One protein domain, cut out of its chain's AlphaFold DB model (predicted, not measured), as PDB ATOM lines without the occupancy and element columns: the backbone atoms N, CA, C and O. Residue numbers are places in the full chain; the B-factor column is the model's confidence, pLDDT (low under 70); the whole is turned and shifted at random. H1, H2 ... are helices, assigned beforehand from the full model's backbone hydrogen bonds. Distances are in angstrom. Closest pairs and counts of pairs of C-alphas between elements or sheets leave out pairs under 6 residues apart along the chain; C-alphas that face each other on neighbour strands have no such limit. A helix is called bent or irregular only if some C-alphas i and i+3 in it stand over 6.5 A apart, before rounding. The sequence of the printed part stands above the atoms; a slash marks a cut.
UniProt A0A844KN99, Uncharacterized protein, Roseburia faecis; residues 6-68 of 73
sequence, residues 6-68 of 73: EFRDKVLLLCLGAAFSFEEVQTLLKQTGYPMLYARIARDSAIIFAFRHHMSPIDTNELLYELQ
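Overview. This is residues 6 to 68 of the 73 residues of an uncharacterized protein of Roseburia faecis (UniProt A0A844KN99). Four short helices gather at one end, where the last residues of H1 and H3 meet the first residues of H2 and H4, and they splay apart toward their other ends. H2 and H4 lie at opposite sides with H1 and H3 between them; H3 and H4 fold back on each other as a helical hairpin, and residues 33 to 41 bridge the splayed side from the end of H2 to the start of H3. The printed part has 63 residues with four named helices, in the order H1, H2, H3, H4, and no named strand; the class is all helix. The whole is compact, with a radius of gyration of the C-alphas of 10.7 A, and its outline is rounded, spanning 31 by 24 by 21 A.

Along the chain. H1 is residues 6 to 17, Glu 6 to Gly 17, and is the longest helix by residues; it measures 16.9 A from first to last C-alpha. C-alpha 6 is at (350.661, 318.211, 272.721), and C-alpha 17 is at (344.763, 306.430, 283.299). After a tight link of 4 residues comes H2, residues 22 to 32, Phe 22 to Thr 32, which is 15.3 A long. A short link of 9 residues leads to H3, residues 42 to 52, Ala 42 to Arg 52, 15.4 A long; C-alpha 42 is at (365.500, 310.044, 277.864). A tight link of 4 residues then leads to H4, residues 57 to 66, Pro 57 to Glu 66, 14.3 A long, which ends with C-alpha 66 at (362.188, 314.811, 289.195). No helix is bent or irregular.

Arrangement. H1 and H2 are close but not clearly touching; their closest C-alphas, those of Cys 15 and Val 25, are 6.8 A apart. These two helices run opposite ways at a steep tilt of 36 degrees, only just past shallow. H1 only just touches H4, with 3 pairs of C-alphas within 8 A, and it does this with residues 13 to 17 alone. Their closest C-alphas are those of Leu 16 and Pro 57, 5.6 A apart, and the helices run opposite ways at a steep tilt of 60 degrees. H1 and H3 are close but not clearly touching, with the closest C-alphas, those of Leu 16 and Phe 51, 6.8 A apart; they run the same way at a shallow tilt of 25 degrees. H2 and H3 only just touch, with 3 pairs of C-alphas within 8 A, the closest being those of Phe 22 and Phe 51 at 5.7 A. They run opposite ways at a steep tilt of 61 degrees. H3 and H4 touch and form a helical hairpin; the closest C-alphas, those of Ala 50 and Thr 60, are 5.8 A apart. They run opposite ways at a shallow tilt of 35.0 degrees, only just short of steep. H2 and H4 are apart. The helix packing is mostly crossed, but only just: 1 of the 3 touching pairs is at a shallow tilt. In H1, H2, H3 and H4 every pair of O i and N i+4 is within hydrogen-bond range.

Size, cuts and confidence. The two C-alphas farthest apart are those of Gln 31 and Glu 66, at 31.1 A. From the first to the last printed C-alpha, Glu 6 to Gln 68, the distance is 17.8 A. The printed part runs from residue 6 to residue 68 of a full chain of 73 residues and has no cut. No link is long. The mean pLDDT of the printed part of this model is 94.5, and no printed residue is under 70; H1 has a mean of 91 and H4 a mean of 98.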
ATOM      1  N   GLU A   6     351.720 318.083 271.700       72.12
ATOM      2  CA  GLU A   6     350.661 318.211 272.721       72.12
ATOM      3  C   GLU A   6     349.541 317.164 272.602       72.12
ATOM      4  O   GLU A   6     348.900 316.811 273.585       72.12
ATOM      5  N   PHE A   7     349.244 316.656 271.403       82.25
ATOM      6  CA  PHE A   7     348.214 315.621 271.275       82.25
ATOM      7  C   PHE A   7     348.753 314.238 271.652       82.25
ATOM      8  O   PHE A   7     348.002 313.403 272.154       82.25
ATOM      9  N   ARG A   8     350.049 313.989 271.427       89.94
ATOM     10  CA  ARG A   8     350.700 312.734 271.818       89.94
ATOM     11  C   ARG A   8     350.659 312.584 273.335       89.94
ATOM     12  O   ARG A   8     350.253 311.531 273.817       89.94
ATOM     13  N   ASP A   9     350.987 313.644 274.062       93.19
ATOM     14  CA  ASP A   9     350.998 313.634 275.524       93.19
ATOM     15  C   ASP A   9     349.605 313.359 276.116       93.19
ATOM     16  O   ASP A   9     349.469 312.512 277.000       93.19
ATOM     17  N   LYS A  10     348.541 313.931 275.539       92.06
ATOM     18  CA  LYS A  10     347.149 313.610 275.914       92.06
ATOM     19  C   LYS A  10     346.790 312.146 275.694       92.06
ATOM     20  O   LYS A  10     346.123 311.542 276.533       92.06
ATOM     21  N   VAL A  11     347.227 311.553 274.581       93.00
ATOM     22  CA  VAL A  11     347.016 310.120 274.321       93.00
ATOM     23  C   VAL A  11     347.748 309.274 275.361       93.00
ATOM     24  O   VAL A  11     347.173 308.314 275.869       93.00
ATOM     25  N   LEU A  12     348.981 309.640 275.720       95.25
ATOM     26  CA  LEU A  12     349.756 308.938 276.744       95.25
ATOM     27  C   LEU A  12     349.096 309.040 278.127       95.25
ATOM     28  O   LEU A  12     348.969 308.020 278.798       95.25
ATOM     29  N   LEU A  13     348.592 310.218 278.516       95.19
ATOM     30  CA  LEU A  13     347.825 310.408 279.757       95.19
ATOM     31  C   LEU A  13     346.579 309.524 279.809       95.19
ATOM     32  O   LEU A  13     346.323 308.878 280.825       95.19
ATOM     33  N   LEU A  14     345.818 309.469 278.711       94.38
ATOM     34  CA  LEU A  14     344.646 308.600 278.611       94.38
ATOM     35  C   LEU A  14     345.033 307.125 278.754       94.38
ATOM     36  O   LEU A  14     344.363 306.388 279.471       94.38
ATOM     37  N   CYS A  15     346.125 306.704 278.116       95.81
ATOM     38  CA  CYS A  15     346.615 305.330 278.198       95.81
ATOM     39  C   CYS A  15     347.085 304.959 279.611       95.81
ATOM     40  O   CYS A  15     346.793 303.857 280.072       95.81
ATOM     41  N   LEU A  16     347.772 305.873 280.306       96.12
ATOM     42  CA  LEU A  16     348.184 305.694 281.703       96.12
ATOM     43  C   LEU A  16     346.960 305.556 282.615       96.12
ATOM     44  O   LEU A  16     346.862 304.600 283.376       96.12
ATOM     45  N   GLY A  17     345.988 306.466 282.496       94.06
ATOM     46  CA  GLY A  17     344.763 306.430 283.299       94.06
ATOM     47  C   GLY A  17     343.880 305.209 283.024       94.06
ATOM     48  O   GLY A  17     343.195 304.730 283.923       94.06
ATOM     49  N   ALA A  18     343.918 304.682 281.798       94.94
ATOM     50  CA  ALA A  18     343.210 303.468 281.402       94.94
ATOM     51  C   ALA A  18     344.013 302.173 281.645       94.94
ATOM     52  O   ALA A  18     343.543 301.100 281.272       94.94
ATOM     53  N   ALA A  19     345.200 302.264 282.258       93.19
ATOM     54  CA  ALA A  19     346.077 301.136 282.582       93.19
ATOM     55  C   ALA A  19     346.447 300.244 281.377       93.19
ATOM     56  O   ALA A  19     346.541 299.023 281.503       93.19
ATOM     57  N   PHE A  20     346.675 300.851 280.209       95.81
ATOM     58  CA  PHE A  20     347.130 300.131 279.017       95.81
ATOM     59  C   PHE A  20     348.534 299.550 279.227       95.81
ATOM     60  O   PHE A  20     349.398 300.169 279.853       95.81
ATOM     61  N   SER A  21     348.787 298.384 278.638       95.38
ATOM     62  CA  SER A  21     350.136 297.825 278.534       95.38
ATOM     63  C   SER A  21     350.999 298.626 277.558       95.38
ATOM     64  O   SER A  21     350.509 299.296 276.643       95.38
ATOM     65  N   PHE A  22     352.319 298.527 277.709       94.75
ATOM     66  CA  PHE A  22     353.259 299.199 276.814       94.75
ATOM     67  C   PHE A  22     353.054 298.795 275.341       94.75
ATOM     68  O   PHE A  22     353.102 299.641 274.446       94.75
ATOM     69  N   GLU A  23     352.784 297.518 275.080       95.75
ATOM     70  CA  GLU A  23     352.556 296.964 273.746       95.75
ATOM     71  C   GLU A  23     351.283 297.529 273.093       95.75
ATOM     72  O   GLU A  23     351.281 297.854 271.897       95.75
ATOM     73  N   GLU A  24     350.213 297.706 273.872       96.19
ATOM     74  CA  GLU A  24     348.977 298.347 273.410       96.19
ATOM     75  C   GLU A  24     349.211 299.822 273.079       96.19
ATOM     76  O   GLU A  24     348.770 300.291 272.029       96.19
ATOM     77  N   VAL A  25     349.977 300.541 273.907       95.81
ATOM     78  CA  VAL A  25     350.331 301.946 273.652       95.81
ATOM     79  C   VAL A  25     351.151 302.092 272.373       95.81
ATOM     80  O   VAL A  25     350.838 302.939 271.538       95.81
ATOM     81  N   GLN A  26     352.167 301.252 272.160       94.94
ATOM     82  CA  GLN A  26     352.955 301.254 270.919       94.94
ATOM     83  C   GLN A  26     352.070 300.997 269.691       94.94
ATOM     84  O   GLN A  26     352.204 301.677 268.668       94.94
ATOM     85  N   THR A  27     351.133 300.051 269.803       95.31
ATOM     86  CA  THR A  27     350.169 299.729 268.742       95.31
ATOM     87  C   THR A  27     349.249 300.912 268.450       95.31
ATOM     88  O   THR A  27     349.082 301.284 267.286       95.31
ATOM     89  N   LEU A  28     348.711 301.553 269.489       93.81
ATOM     90  CA  LEU A  28     347.845 302.721 269.366       93.81
ATOM     91  C   LEU A  28     348.580 303.897 268.720       93.81
ATOM     92  O   LEU A  28     348.061 304.498 267.778       93.81
ATOM     93  N   LEU A  29     349.800 304.209 269.168       93.06
ATOM     94  CA  LEU A  29     350.625 305.275 268.588       93.06
ATOM     95  C   LEU A  29     350.897 305.009 267.103       93.06
ATOM     96  O   LEU A  29     350.737 305.902 266.272       93.06
ATOM     97  N   LYS A  30     351.202 303.759 266.738       91.44
ATOM     98  CA  LYS A  30     351.402 303.360 265.342       91.44
ATOM     99  C   LYS A  30     350.137 303.534 264.495       91.44
ATOM    100  O   LYS A  30     350.222 304.072 263.395       91.44
ATOM    101  N   GLN A  31     348.975 303.107 264.994       91.00
ATOM    102  CA  GLN A  31     347.693 303.208 264.279       91.00
ATOM    103  C   GLN A  31     347.222 304.653 264.117       91.00
ATOM    104  O   GLN A  31     346.738 305.050 263.059       91.00
ATOM    105  N   THR A  32     347.396 305.456 265.160       87.25
ATOM    106  CA  THR A  32     347.075 306.884 265.140       87.25
ATOM    107  C   THR A  32     348.115 307.688 264.368       87.25
ATOM    108  O   THR A  32     347.836 308.827 264.011       87.25
ATOM    109  N   GLY A  33     349.275 307.103 264.046       87.12
ATOM    110  CA  GLY A  33     350.382 307.691 263.295       87.12
ATOM    111  C   GLY A  33     351.156 308.747 264.085       87.12
ATOM    112  O   GLY A  33     351.566 309.745 263.490       87.12
ATOM    113  N   TYR A  34     351.263 308.576 265.403       88.25
ATOM    114  CA  TYR A  34     352.204 309.294 266.260       88.25
ATOM    115  C   TYR A  34     353.530 308.525 266.349       88.25
ATOM    116  O   TYR A  34     353.542 307.300 266.195       88.25
ATOM    117  N   PRO A  35     354.654 309.213 266.613       88.94
ATOM    118  CA  PRO A  35     355.910 308.545 266.918       88.94
ATOM    119  C   PRO A  35     355.754 307.595 268.110       88.94
ATOM    120  O   PRO A  35     355.191 307.951 269.148       88.94
ATOM    121  N   MET A  36     356.269 306.378 267.950       93.50
ATOM    122  CA  MET A  36     356.355 305.409 269.039       93.50
ATOM    123  C   MET A  36     357.302 305.914 270.135       93.50
ATOM    124  O   MET A  36     358.250 306.641 269.843       93.50
ATOM    125  N   LEU A  37     357.069 305.503 271.386       94.19
ATOM    126  CA  LEU A  37     358.025 305.764 272.470       94.19
ATOM    127  C   LEU A  37     359.346 305.051 272.182       94.19
ATOM    128  O   LEU A  37     359.348 303.847 271.914       94.19
ATOM    129  N   TYR A  38     360.452 305.784 272.262       94.06
ATOM    130  CA  TYR A  38     361.766 305.266 271.912       94.06
ATOM    131  C   TYR A  38     362.751 305.358 273.074       94.06
ATOM    132  O   TYR A  38     363.143 306.442 273.482       94.06
ATOM    133  N   ALA A  39     363.240 304.210 273.553       93.62
ATOM    134  CA  ALA A  39     364.079 304.126 274.753       93.62
ATOM    135  C   ALA A  39     365.405 304.916 274.697       93.62
ATOM    136  O   ALA A  39     366.023 305.134 275.734       93.62
ATOM    137  N   ARG A  40     365.867 305.341 273.510       95.50
ATOM    138  CA  ARG A  40     367.055 306.210 273.383       95.50
ATOM    139  C   ARG A  40     366.759 307.681 273.689       95.50
ATOM    140  O   ARG A  40     367.695 308.443 273.900       95.50
ATOM    141  N   ILE A  41     365.491 308.086 273.685       95.50
ATOM    142  CA  ILE A  41     365.054 309.413 274.117       95.50
ATOM    143  C   ILE A  41     364.812 309.324 275.622       95.50
ATOM    144  O   ILE A  41     364.005 308.517 276.070       95.50
ATOM    145  N   ALA A  42     365.513 310.145 276.403       96.50
ATOM    146  CA  ALA A  42     365.500 310.044 277.864       96.50
ATOM    147  C   ALA A  42     364.106 310.294 278.479       96.50
ATOM    148  O   ALA A  42     363.709 309.607 279.414       96.50
ATOM    149  N   ARG A  43     363.321 311.216 277.907       96.06
ATOM    150  CA  ARG A  43     361.919 311.414 278.308       96.06
ATOM    151  C   ARG A  43     361.075 310.172 278.022       96.06
ATOM    152  O   ARG A  43     360.360 309.685 278.891       96.06
ATOM    153  N   ASP A  44     361.185 309.629 276.812       96.62
ATOM    154  CA  ASP A  44     360.430 308.437 276.428       96.62
ATOM    155  C   ASP A  44     360.842 307.219 277.260       96.62
ATOM    156  O   ASP A  44     359.985 306.399 277.562       96.62
ATOM    157  N   SER A  45     362.109 307.080 277.665       97.50
ATOM    158  CA  SER A  45     362.529 305.976 278.537       97.50
ATOM    159  C   SER A  45     361.895 306.061 279.929       97.50
ATOM    160  O   SER A  45     361.457 305.031 280.442       97.50
ATOM    161  N   ALA A  46     361.753 307.264 280.495       97.62
ATOM    162  CA  ALA A  46     361.004 307.482 281.734       97.62
ATOM    163  C   ALA A  46     359.512 307.137 281.568       97.62
ATOM    164  O   ALA A  46     358.930 306.453 282.407       97.62
ATOM    165  N   ILE A  47     358.902 307.517 280.443       97.12
ATOM    166  CA  ILE A  47     357.506 307.165 280.137       97.12
ATOM    167  C   ILE A  47     357.345 305.646 279.942       97.12
ATOM    168  O   ILE A  47     356.387 305.050 280.428       97.12
ATOM    169  N   ILE A  48     358.290 304.985 279.264       97.44
ATOM    170  CA  ILE A  48     358.313 303.521 279.114       97.44
ATOM    171  C   ILE A  48     358.378 302.854 280.488       97.44
ATOM    172  O   ILE A  48     357.648 301.895 280.733       97.44
ATOM    173  N   PHE A  49     359.231 303.358 281.383       97.75
ATOM    174  CA  PHE A  49     359.303 302.884 282.760       97.75
ATOM    175  C   PHE A  49     357.941 303.015 283.455       97.75
ATOM    176  O   PHE A  49     357.441 302.023 283.982       97.75
ATOM    177  N   ALA A  50     357.288 304.175 283.356       97.38
ATOM    178  CA  ALA A  50     355.973 304.400 283.947       97.38
ATOM    179  C   ALA A  50     354.912 303.392 283.471       97.38
ATOM    180  O   ALA A  50     354.215 302.796 284.295       97.38
ATOM    181  N   PHE A  51     354.849 303.109 282.164       97.31
ATOM    182  CA  PHE A  51     353.946 302.080 281.630       97.31
ATOM    183  C   PHE A  51     354.269 300.677 282.147       97.31
ATOM    184  O   PHE A  51     353.363 299.932 282.513       97.31
ATOM    185  N   ARG A  52     355.553 300.298 282.201       96.56
ATOM    186  CA  ARG A  52     355.966 298.963 282.670       96.56
ATOM    187  C   ARG A  52     355.734 298.752 284.166       96.56
ATOM    188  O   ARG A  52     355.626 297.607 284.594       96.56
ATOM    189  N   HIS A  53     355.669 299.834 284.938       96.56
ATOM    190  CA  HIS A  53     355.408 299.817 286.375       96.56
ATOM    191  C   HIS A  53     353.955 300.156 286.737       96.56
ATOM    192  O   HIS A  53     353.646 300.255 287.921       96.56
ATOM    193  N   HIS A  54     353.063 300.291 285.745       94.94
ATOM    194  CA  HIS A  54     351.650 300.641 285.940       94.94
ATOM    195  C   HIS A  54     351.452 301.897 286.807       94.94
ATOM    196  O   HIS A  54     350.569 301.945 287.662       94.94
ATOM    197  N   MET A  55     352.301 302.905 286.598       97.19
ATOM    198  CA  MET A  55     352.232 304.165 287.335       97.19
ATOM    199  C   MET A  55     350.976 304.955 286.959       97.19
ATOM    200  O   MET A  55     350.508 304.903 285.818       97.19
ATOM    201  N   SER A  56     350.442 305.727 287.908       96.50
ATOM    202  CA  SER A  56     349.341 306.639 287.607       96.50
ATOM    203  C   SER A  56     349.828 307.826 286.757       96.50
ATOM    204  O   SER A  56     351.029 308.119 286.717       96.50
ATOM    205  N   PRO A  57     348.924 308.565 286.087       96.31
ATOM    206  CA  PRO A  57     349.288 309.804 285.399       96.31
ATOM    207  C   PRO A  57     349.978 310.832 286.309       96.31
ATOM    208  O   PRO A  57     350.856 311.560 285.850       96.31
ATOM    209  N   ILE A  58     349.596 310.876 287.592       96.62
ATOM    210  CA  ILE A  58     350.168 311.796 288.580       96.62
ATOM    211  C   ILE A  58     351.607 311.377 288.885       96.62
ATOM    212  O   ILE A  58     352.514 312.166 288.638       96.62
ATOM    213  N   ASP A  59     351.825 310.122 289.285       97.56
ATOM    214  CA  ASP A  59     353.168 309.612 289.607       97.56
ATOM    215  C   ASP A  59     354.105 309.692 288.392       97.56
ATOM    216  O   ASP A  59     355.304 309.930 288.519       97.56
ATOM    217  N   THR A  60     353.565 309.502 287.184       97.44
ATOM    218  CA  THR A  60     354.340 309.635 285.944       97.44
ATOM    219  C   THR A  60     354.825 311.069 285.751       97.44
ATOM    220  O   THR A  60     355.982 311.282 285.401       97.44
ATOM    221  N   ASN A  61     353.964 312.062 285.988       97.38
ATOM    222  CA  ASN A  61     354.360 313.465 285.913       97.38
ATOM    223  C   ASN A  61     355.317 313.854 287.049       97.38
ATOM    224  O   ASN A  61     356.230 314.636 286.803       97.38
ATOM    225  N   GLU A  62     355.174 313.285 288.247       98.19
ATOM    226  CA  GLU A  62     356.157 313.452 289.327       98.19
ATOM    227  C   GLU A  62     357.533 312.901 288.918       98.19
ATOM    228  O   GLU A  62     358.526 313.621 289.007       98.19
ATOM    229  N   LEU A  63     357.593 311.694 288.346       97.94
ATOM    230  CA  LEU A  63     358.833 311.117 287.812       97.94
ATOM    231  C   LEU A  63     359.460 312.004 286.724       97.94
ATOM    232  O   LEU A  63     360.670 312.228 286.719       97.94
ATOM    233  N   LEU A  64     358.655 312.509 285.786       97.81
ATOM    234  CA  LEU A  64     359.145 313.407 284.738       97.81
ATOM    235  C   LEU A  64     359.681 314.718 285.323       97.81
ATOM    236  O   LEU A  64     360.726 315.195 284.880       97.81
ATOM    237  N   TYR A  65     359.012 315.260 286.339       97.88
ATOM    238  CA  TYR A  65     359.443 316.462 287.045       97.88
ATOM    239  C   TYR A  65     360.791 316.265 287.754       97.88
ATOM    240  O   TYR A  65     361.702 317.081 287.590       97.88
ATOM    241  N   GLU A  66     360.945 315.167 288.499       98.00
ATOM    242  CA  GLU A  66     362.188 314.811 289.195       98.00
ATOM    243  C   GLU A  66     363.368 314.662 288.226       98.00
ATOM    244  O   GLU A  66     364.486 315.087 288.522       98.00
ATOM    245  N   LEU A  67     363.106 314.114 287.038       97.50
ATOM    246  CA  LEU A  67     364.094 313.943 285.973       97.50
ATOM    247  C   LEU A  67     364.306 315.199 285.109       97.50
ATOM    248  O   LEU A  67     365.087 315.146 284.160       97.50
ATOM    249  N   GLN A  68     363.663 316.326 285.443       97.62
ATOM    250  CA  GLN A  68     363.761 317.602 284.720       97.62
ATOM    251  C   GLN A  68     363.284 317.514 283.253       97.62
ATOM    252  O   GLN A  68     363.838 318.168 282.369       97.62
TER     253      GLN A  68